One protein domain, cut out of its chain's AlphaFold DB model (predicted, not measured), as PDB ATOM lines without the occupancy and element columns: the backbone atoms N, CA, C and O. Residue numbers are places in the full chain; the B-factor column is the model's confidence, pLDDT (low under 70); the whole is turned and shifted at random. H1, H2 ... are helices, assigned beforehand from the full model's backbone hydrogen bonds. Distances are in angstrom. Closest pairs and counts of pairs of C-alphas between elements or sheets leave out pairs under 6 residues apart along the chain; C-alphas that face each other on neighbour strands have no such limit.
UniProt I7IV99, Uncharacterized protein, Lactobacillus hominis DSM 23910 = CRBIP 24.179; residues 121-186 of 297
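Overview. This is residues 121 to 186 of the 297 residues of an uncharacterized protein of Lactobacillus hominis DSM 23910 = CRBIP 24.179 (UniProt I7IV99). Two helices, H1 and H3, cross at about a right angle and pack on each other, and the short helix H2 follows at the last-residue end of H1, turned sharply from it. After H3 a long stretch without a named element turns round near Ile 164, folds back past the crossed helices and runs out into a tail, the low-confidence residues 174 to 186, that ends far from that turn. The printed part has 66 residues with three named helices, in the order H1, H2, H3, and no named strand; the class is all helix, though only 29 of the 66 printed residues are in named elements, which is under half. The whole is compact by its radius of gyration of the C-alphas, 12.3 A, yet its spans of 44 by 19 by 17 A give the outline of a rod, with the tail toward one end of its length.

Arrangement. Along the printed part from Pro 121, the first helix is H1, residues 126 to 136. It touches H3, residues 150 to 161, with 28 pairs of C-alphas within 8 A. The closest C-alphas of these two helices are those of Ala 128 and Phe 156, 4.2 A apart. Their centres are 7.7 A apart, and their lines stand about perpendicular, at 90 degrees. Between them along the chain comes H2, residues 138 to 143, which touches no helix but is near H1. H1 and H2 are close but not clearly touching, with 1 pair of C-alphas within 8 A, those of Met 134 and Tyr 141 at 7.4 A. H1 and H2 run the same way at a steep tilt of 67 degrees, only just short of about perpendicular, and their centres are 13.6 A apart. H2 and H3 are apart, although they follow each other in the chain. In the backbones of H1, H2 and H3, every pair of O of residue i and N of residue i+4 is within hydrogen-bond range.

Along the chain. The printed part begins at Pro 121, whose C-alpha is at (2.909, 8.775, 32.289). H1 has 11 residues, from His 126, with its C-alpha at (-9.901, 2.903, 32.616), to Leu 136, and measures 15.5 A from first to last C-alpha. A tight link of one residue, Asn 137, leads to H2, which has 6 residues, Tyr 138 to Val 143, and measures 8.6 A from first to last C-alpha. A short link of 6 residues then leads to H3. H3 is the longest helix, with 12 residues, Pro 150 to Glu 161, and measures 16.2 A from first to last C-alpha; C-alpha 161 is at (-5.091, 17.721, 39.075). Residues 162 to 186 hold no named element, and the last C-alpha, that of Leu 186, is at (-26.113, 2.683, 8.332).

Size, cuts and confidence. The two C-alphas farthest apart are those of Ile 164 and Leu 186, at 45.1 A. The first and last printed C-alphas, those of Pro 121 and Leu 186, are 38.1 A apart. The printed part has no cut, and neither of the two links between helices is long. The stretch of 25 residues from 162 to 186 has its C-alphas 7 to 25 A from the mean of all C-alphas. The printed part is one domain within a full chain of 297 residues. The mean pLDDT of the printed part is 81.8; it is 95 for H1, 88 for H2 and 90 for H3. The model's confidence is low, under 70, in 13 residues, namely residues 174 to 186.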
ATOM      1  N   PRO A 121       3.827   9.837  31.901       95.19
ATOM      2  CA  PRO A 121       2.909   8.775  32.289       95.19
ATOM      3  C   PRO A 121       1.465   9.164  31.957       95.19
ATOM      4  O   PRO A 121       1.050  10.296  32.188       95.19
ATOM      5  N   ILE A 122       0.690   8.209  31.449       96.50
ATOM      6  CA  ILE A 122      -0.744   8.376  31.174       96.50
ATOM      7  C   ILE A 122      -1.588   7.692  32.259       96.50
ATOM      8  O   ILE A 122      -1.062   6.859  33.009       96.50
ATOM      9  N   PRO A 123      -2.894   8.005  32.372       96.00
ATOM     10  CA  PRO A 123      -3.751   7.365  33.357       96.00
ATOM     11  C   PRO A 123      -3.786   5.845  33.178       96.00
ATOM     12  O   PRO A 123      -3.943   5.334  32.068       96.00
ATOM     13  N   LYS A 124      -3.681   5.116  34.293       93.25
ATOM     14  CA  LYS A 124      -3.855   3.651  34.322       93.25
ATOM     15  C   LYS A 124      -5.298   3.239  34.587       93.25
ATOM     16  O   LYS A 124      -5.686   2.125  34.238       93.25
ATOM     17  N   ASP A 125      -6.074   4.122  35.212       93.44
ATOM     18  CA  ASP A 125      -7.500   3.907  35.404       93.44
ATOM     19  C   ASP A 125      -8.240   3.981  34.065       93.44
ATOM     20  O   ASP A 125      -7.997   4.863  33.239       93.44
ATOM     21  N   HIS A 126      -9.165   3.047  33.865       92.38
ATOM     22  CA  HIS A 126      -9.901   2.903  32.616       92.38
ATOM     23  C   HIS A 126     -10.731   4.150  32.276       92.38
ATOM     24  O   HIS A 126     -10.784   4.556  31.114       92.38
ATOM     25  N   THR A 127     -11.359   4.776  33.275       91.50
ATOM     26  CA  THR A 127     -12.241   5.933  33.066       91.50
ATOM     27  C   THR A 127     -11.442   7.181  32.716       91.50
ATOM     28  O   THR A 127     -11.723   7.828  31.704       91.50
ATOM     29  N   ALA A 128     -10.380   7.457  33.474       95.00
ATOM     30  CA  ALA A 128      -9.484   8.576  33.210       95.00
ATOM     31  C   ALA A 128      -8.740   8.419  31.875       95.00
ATOM     32  O   ALA A 128      -8.526   9.402  31.168       95.00
ATOM     33  N   LEU A 129      -8.385   7.189  31.485       97.19
ATOM     34  CA  LEU A 129      -7.727   6.924  30.208       97.19
ATOM     35  C   LEU A 129      -8.650   7.222  29.017       97.19
ATOM     36  O   LEU A 129      -8.213   7.834  28.047       97.19
ATOM     37  N   ILE A 130      -9.933   6.854  29.087       96.06
ATOM     38  CA  ILE A 130     -10.910   7.235  28.051       96.06
ATOM     39  C   ILE A 130     -11.072   8.758  27.999       96.06
ATOM     40  O   ILE A 130     -11.078   9.328  26.906       96.06
ATOM     41  N   GLY A 131     -11.142   9.418  29.157       95.12
ATOM     42  CA  GLY A 131     -11.219  10.876  29.246       95.12
ATOM     43  C   GLY A 131     -10.023  11.580  28.615       95.12
ATOM     44  O   GLY A 131     -10.199  12.533  27.857       95.12
ATOM     45  N   MET A 132      -8.810  11.070  28.844       97.50
ATOM     46  CA  MET A 132      -7.592  11.572  28.202       97.50
ATOM     47  C   MET A 132      -7.716  11.515  26.678       97.50
ATOM     48  O   MET A 132      -7.405  12.479  25.986       97.50
ATOM     49  N   ILE A 133      -8.194  10.390  26.143       97.00
ATOM     50  CA  ILE A 133      -8.343  10.179  24.699       97.00
ATOM     51  C   ILE A 133      -9.406  11.106  24.104       97.00
ATOM     52  O   ILE A 133      -9.229  11.592  22.984       97.00
ATOM     53  N   MET A 134     -10.504  11.335  24.829       94.50
ATOM     54  CA  MET A 134     -11.549  12.273  24.421       94.50
ATOM     55  C   MET A 134     -11.025  13.708  24.357       94.50
ATOM     56  O   MET A 134     -11.276  14.373  23.358       94.50
ATOM     57  N   ASN A 135     -10.239  14.141  25.347       94.38
ATOM     58  CA  ASN A 135      -9.612  15.463  25.354       94.38
ATOM     59  C   ASN A 135      -8.544  15.610  24.257       94.38
ATOM     60  O   ASN A 135      -8.584  16.560  23.486       94.38
ATOM     61  N   LEU A 136      -7.663  14.616  24.088       95.44
ATOM     62  CA  LEU A 136      -6.649  14.601  23.018       95.44
ATOM     63  C   LEU A 136      -7.232  14.765  21.612       95.44
ATOM     64  O   LEU A 136      -6.576  15.295  20.723       95.44
ATOM     65  N   ASN A 137      -8.441  14.250  21.390       92.81
ATOM     66  CA  ASN A 137      -9.106  14.273  20.092       92.81
ATOM     67  C   ASN A 137     -10.367  15.151  20.112       92.81
ATOM     68  O   ASN A 137     -11.269  14.911  19.304       92.81
ATOM     69  N   TYR A 138     -10.457  16.121  21.027       90.94
ATOM     70  CA  TYR A 138     -11.690  16.853  21.318       90.94
ATOM     71  C   TYR A 138     -12.311  17.480  20.067       90.94
ATOM     72  O   TYR A 138     -13.449  17.156  19.728       90.94
ATOM     73  N   ASP A 139     -11.547  18.282  19.320       88.62
ATOM     74  CA  ASP A 139     -12.040  18.943  18.106       88.62
ATOM     75  C   ASP A 139     -12.504  17.938  17.054       88.62
ATOM     76  O   ASP A 139     -13.584  18.070  16.473       88.62
ATOM     77  N   PHE A 140     -11.719  16.878  16.847       87.38
ATOM     78  CA  PHE A 140     -12.066  15.821  15.905       87.38
ATOM     79  C   PHE A 140     -13.375  15.129  16.306       87.38
ATOM     80  O   PHE A 140     -14.249  14.924  15.466       87.38
ATOM     81  N   TYR A 141     -13.549  14.787  17.583       89.38
ATOM     82  CA  TYR A 141     -14.767  14.141  18.074       89.38
ATOM     83  C   TYR A 141     -15.970  15.078  18.065       89.38
ATOM     84  O   TYR A 141     -17.049  14.643  17.669       89.38
ATOM     85  N   LYS A 142     -15.785  16.359  18.382       85.44
ATOM     86  CA  LYS A 142     -16.828  17.383  18.297       85.44
ATOM     87  C   LYS A 142     -17.330  17.557  16.861       85.44
ATOM     88  O   LYS A 142     -18.536  17.495  16.632       85.44
ATOM     89  N   VAL A 143     -16.426  17.690  15.886       86.38
ATOM     90  CA  VAL A 143     -16.778  17.810  14.457       86.38
ATOM     91  C   VAL A 143     -17.475  16.548  13.946       86.38
ATOM     92  O   VAL A 143     -18.481  16.634  13.248       86.38
ATOM     93  N   GLN A 144     -16.979  15.370  14.329       82.31
ATOM     94  CA  GLN A 144     -17.560  14.081  13.935       82.31
ATOM     95  C   GLN A 144     -18.812  13.700  14.737       82.31
ATOM     96  O   GLN A 144     -19.328  12.596  14.558       82.31
ATOM     97  N   LYS A 145     -19.290  14.580  15.629       85.00
ATOM     98  CA  LYS A 145     -20.431  14.336  16.523       85.00
ATOM     99  C   LYS A 145     -20.294  13.030  17.316       85.00
ATOM    100  O   LYS A 145     -21.279  12.332  17.538       85.00
ATOM    101  N   ARG A 146     -19.069  12.676  17.719       82.44
ATOM    102  CA  ARG A 146     -18.817  11.537  18.608       82.44
ATOM    103  C   ARG A 146     -19.066  11.959  20.060       82.44
ATOM    104  O   ARG A 146     -18.747  13.095  20.406       82.44
ATOM    105  N   PRO A 147     -19.549  11.048  20.923       84.00
ATOM    106  CA  PRO A 147     -19.793  11.371  22.323       84.00
ATOM    107  C   PRO A 147     -18.526  11.838  23.048       84.00
ATOM    108  O   PRO A 147     -17.492  11.159  22.999       84.00
ATOM    109  N   LEU A 148     -18.632  12.965  23.752       86.25
ATOM    110  CA  LEU A 148     -17.622  13.498  24.668       86.25
ATOM    111  C   LEU A 148     -18.191  13.449  26.088       86.25
ATOM    112  O   LEU A 148     -18.641  14.450  26.632       86.25
ATOM    113  N   VAL A 149     -18.231  12.250  26.663       86.50
ATOM    114  CA  VAL A 149     -19.022  11.964  27.868       86.50
ATOM    115  C   VAL A 149     -18.420  12.663  29.100       86.50
ATOM    116  O   VAL A 149     -17.277  12.348  29.451       86.50
ATOM    117  N   PRO A 150     -19.181  13.523  29.813       84.50
ATOM    118  CA  PRO A 150     -18.689  14.259  30.982       84.50
ATOM    119  C   PRO A 150     -18.036  13.364  32.037       84.50
ATOM    120  O   PRO A 150     -16.938  13.657  32.490       84.50
ATOM    121  N   PHE A 151     -18.632  12.201  32.322       86.06
ATOM    122  CA  PHE A 151     -18.093  11.229  33.277       86.06
ATOM    123  C   PHE A 151     -16.617  10.868  33.027       86.06
ATOM    124  O   PHE A 151     -15.826  10.830  33.968       86.06
ATOM    125  N   PHE A 152     -16.223  10.623  31.770       91.50
ATOM    126  CA  PHE A 152     -14.829  10.306  31.442       91.50
ATOM    127  C   PHE A 152     -13.953  11.561  31.417       91.50
ATOM    128  O   PHE A 152     -12.830  11.530  31.918       91.50
ATOM    129  N   MET A 153     -14.461  12.665  30.860       87.31
ATOM    130  CA  MET A 153     -13.742  13.943  30.771       87.31
ATOM    131  C   MET A 153     -13.363  14.461  32.170       87.31
ATOM    132  O   MET A 153     -12.200  14.785  32.416       87.31
ATOM    133  N   ASP A 154     -14.305  14.419  33.114       85.69
ATOM    134  CA  ASP A 154     -14.109  14.811  34.511       85.69
ATOM    135  C   ASP A 154     -13.143  13.874  35.239       85.69
ATOM    136  O   ASP A 154     -12.333  14.321  36.053       85.69
ATOM    137  N   ALA A 155     -13.197  12.568  34.952       87.88
ATOM    138  CA  ALA A 155     -12.257  11.605  35.518       87.88
ATOM    139  C   ALA A 155     -10.812  11.913  35.092       87.88
ATOM    140  O   ALA A 155      -9.900  11.845  35.916       87.88
ATOM    141  N   PHE A 156     -10.598  12.302  33.830       95.56
ATOM    142  CA  PHE A 156      -9.280  12.729  33.365       95.56
ATOM    143  C   PHE A 156      -8.836  14.050  33.992       95.56
ATOM    144  O   PHE A 156      -7.687  14.151  34.415       95.56
ATOM    145  N   LYS A 157      -9.740  15.027  34.112       92.06
ATOM    146  CA  LYS A 157      -9.452  16.303  34.776       92.06
ATOM    147  C   LYS A 157      -8.986  16.093  36.219       92.06
ATOM    148  O   LYS A 157      -7.902  16.538  36.585       92.06
ATOM    149  N   LYS A 158      -9.737  15.308  36.999       92.50
ATOM    150  CA  LYS A 158      -9.359  14.913  38.369       92.50
ATOM    151  C   LYS A 158      -8.014  14.193  38.406       92.50
ATOM    152  O   LYS A 158      -7.209  14.412  39.309       92.50
ATOM    153  N   TRP A 159      -7.758  13.324  37.428       95.56
ATOM    154  CA  TRP A 159      -6.468  12.660  37.319       95.56
ATOM    155  C   TRP A 159      -5.339  13.669  37.065       95.56
ATOM    156  O   TRP A 159      -4.351  13.611  37.791       95.56
ATOM    157  N   GLN A 160      -5.478  14.617  36.129       94.00
ATOM    158  CA  GLN A 160      -4.463  15.649  35.874       94.00
ATOM    159  C   GLN A 160      -4.179  16.501  37.114       94.00
ATOM    160  O   GLN A 160      -3.014  16.712  37.435       94.00
ATOM    161  N   GLU A 161      -5.216  16.929  37.838       93.12
ATOM    162  CA  GLU A 161      -5.091  17.721  39.075       93.12
ATOM    163  C   GLU A 161      -4.316  16.981  40.179       93.12
ATOM    164  O   GLU A 161      -3.677  17.607  41.022       93.12
ATOM    165  N   SER A 162      -4.332  15.644  40.164       92.69
ATOM    166  CA  SER A 162      -3.570  14.814  41.107       92.69
ATOM    167  C   SER A 162      -2.100  14.601  40.721       92.69
ATOM    168  O   SER A 162      -1.332  14.074  41.527       92.69
ATOM    169  N   GLN A 163      -1.694  14.954  39.495       91.00
ATOM    170  CA  GLN A 163      -0.325  14.740  39.025       91.00
ATOM    171  C   GLN A 163       0.571  15.937  39.345       91.00
ATOM    172  O   GLN A 163       0.218  17.083  39.099       91.00
ATOM    173  N   ILE A 164       1.799  15.656  39.794       88.56
ATOM    174  CA  ILE A 164       2.836  16.686  39.994       88.56
ATOM    175  C   ILE A 164       3.213  17.343  38.658       88.56
ATOM    176  O   ILE A 164       3.453  18.545  38.588       88.56
ATOM    177  N   LYS A 165       3.269  16.541  37.588       89.31
ATOM    178  CA  LYS A 165       3.533  16.989  36.220       89.31
ATOM    179  C   LYS A 165       2.335  16.631  35.355       89.31
ATOM    180  O   LYS A 165       2.074  15.452  35.116       89.31
ATOM    181  N   THR A 166       1.606  17.644  34.905       90.38
ATOM    182  CA  THR A 166       0.429  17.465  34.057       90.38
ATOM    183  C   THR A 166       0.824  17.094  32.630       90.38
ATOM    184  O   THR A 166       1.925  17.392  32.156       90.38
ATOM    185  N   LEU A 167      -0.084  16.409  31.935       93.44
ATOM    186  CA  LEU A 167       0.057  16.183  30.499       93.44
ATOM    187  C   LEU A 167      -0.237  17.487  29.740       93.44
ATOM    188  O   LEU A 167      -1.109  18.238  30.176       93.44
ATOM    189  N   PRO A 168       0.410  17.739  28.589       93.88
ATOM    190  CA  PRO A 168       0.143  18.899  27.735       93.88
ATOM    191  C   PRO A 168      -1.160  18.701  26.936       93.88
ATOM    192  O   PRO A 168      -1.168  18.702  25.710       93.88
ATOM    193  N   ILE A 169      -2.257  18.437  27.643       93.25
ATOM    194  CA  ILE A 169      -3.580  18.141  27.097       93.25
ATOM    195  C   ILE A 169      -4.553  19.070  27.806       93.25
ATOM    196  O   ILE A 169      -4.655  19.021  29.033       93.25
ATOM    197  N   GLU A 170      -5.248  19.899  27.037       91.44
ATOM    198  CA  GLU A 170      -6.300  20.763  27.560       91.44
ATOM    199  C   GLU A 170      -7.499  19.917  28.007       91.44
ATOM    200  O   GLU A 170      -7.922  18.992  27.311       91.44
ATOM    201  N   CYS A 171      -8.027  20.212  29.195       90.00
ATOM    202  CA  CYS A 171      -9.261  19.603  29.673       90.00
ATOM    203  C   CYS A 171     -10.450  20.442  29.214       90.00
ATOM    204  O   CYS A 171     -10.583  21.603  29.600       90.00
ATOM    205  N   HIS A 172     -11.343  19.831  28.449       89.06
ATOM    206  CA  HIS A 172     -12.569  20.453  27.977       89.06
ATOM    207  C   HIS A 172     -13.780  19.967  28.771       89.06
ATOM    208  O   HIS A 172     -13.763  18.909  29.407       89.06
ATOM    209  N   GLU A 173     -14.868  20.725  28.692       76.31
ATOM    210  CA  GLU A 173     -16.154  20.261  29.194       76.31
ATOM    211  C   GLU A 173     -16.695  19.151  28.291       76.31
ATOM    212  O   GLU A 173     -16.655  19.229  27.056       76.31
ATOM    213  N   GLY A 174     -17.195  18.087  28.918       68.38
ATOM    214  CA  GLY A 174     -17.933  17.067  28.193       68.38
ATOM    215  C   GLY A 174     -19.226  17.645  27.628       68.38
ATOM    216  O   GLY A 174     -19.821  18.562  28.189       68.38
ATOM    217  N   ASN A 175     -19.701  17.067  26.534       69.56
ATOM    218  CA  ASN A 175     -21.068  17.278  26.094       69.56
ATOM    219  C   ASN A 175     -21.871  16.008  26.367       69.56
ATOM    220  O   ASN A 175     -21.445  14.893  26.068       69.56
ATOM    221  N   SER A 176     -23.082  16.160  26.895       53.25
ATOM    222  CA  SER A 176     -24.060  15.068  26.957       53.25
ATOM    223  C   SER A 176     -24.650  14.774  25.575       53.25
ATOM    224  O   SER A 176     -25.811  14.386  25.464       53.25
ATOM    225  N   TYR A 177     -23.871  14.977  24.507       48.50
ATOM    226  CA  TYR A 177     -24.215  14.467  23.198       48.50
ATOM    227  C   TYR A 177     -23.957  12.958  23.256       48.50
ATOM    228  O   TYR A 177     -22.962  12.432  22.755       48.50
ATOM    229  N   GLU A 178     -24.868  12.241  23.917       48.31
ATOM    230  CA  GLU A 178     -25.187  10.884  23.513       48.31
ATOM    231  C   GLU A 178     -25.717  11.028  22.101       48.31
ATOM    232  O   GLU A 178     -26.889  11.300  21.868       48.31
ATOM    233  N   SER A 179     -24.800  11.029  21.143       40.12
ATOM    234  CA  SER A 179     -25.180  11.141  19.762       40.12
ATOM    235  C   SER A 179     -26.111   9.964  19.473       40.12
ATOM    236  O   SER A 179     -25.671   8.815  19.422       40.12
ATOM    237  N   ASP A 180     -27.389  10.254  19.221       40.50
ATOM    238  CA  ASP A 180     -28.294   9.333  18.517       40.50
ATOM    239  C   ASP A 180     -27.668   8.884  17.185       40.50
ATOM    240  O   ASP A 180     -28.011   7.848  16.617       40.50
ATOM    241  N   LEU A 181     -26.677   9.644  16.707       36.22
ATOM    242  CA  LEU A 181     -25.691   9.201  15.738       36.22
ATOM    243  C   LEU A 181     -24.790   8.138  16.377       36.22
ATOM    244  O   LEU A 181     -23.654   8.389  16.787       36.22
ATOM    245  N   GLY A 182     -25.304   6.912  16.414       35.22
ATOM    246  CA  GLY A 182     -24.457   5.750  16.232       35.22
ATOM    247  C   GLY A 182     -23.574   5.992  15.008       35.22
ATOM    248  O   GLY A 182     -24.057   6.328  13.934       35.22
ATOM    249  N   TYR A 183     -22.266   5.877  15.176       31.22
ATOM    250  CA  TYR A 183     -21.423   5.452  14.068       31.22
ATOM    251  C   TYR A 183     -21.459   3.921  14.145       31.22
ATOM    252  O   TYR A 183     -20.976   3.370  15.134       31.22
ATOM    253  N   ASP A 184     -22.093   3.186  13.239       33.12
ATOM    254  CA  ASP A 184     -22.577   3.529  11.898       33.12
ATOM    255  C   ASP A 184     -24.028   4.041  11.872       33.12
ATOM    256  O   ASP A 184     -24.934   3.338  12.310       33.12
ATOM    257  N   ALA A 185     -24.292   5.192  11.248       40.28
ATOM    258  CA  ALA A 185     -25.616   5.460  10.686       40.28
ATOM    259  C   ALA A 185     -25.676   4.852   9.277       40.28
ATOM    260  O   ALA A 185     -26.012   5.518   8.302       40.28
ATOM    261  N   LEU A 186     -25.333   3.567   9.180       41.72
ATOM    262  CA  LEU A 186     -26.113   2.683   8.332       41.72
ATOM    263  C   LEU A 186     -27.519   2.759   8.923       41.72
ATOM    264  O   LEU A 186     -27.696   2.592  10.134       41.72
TER     265      LEU A 186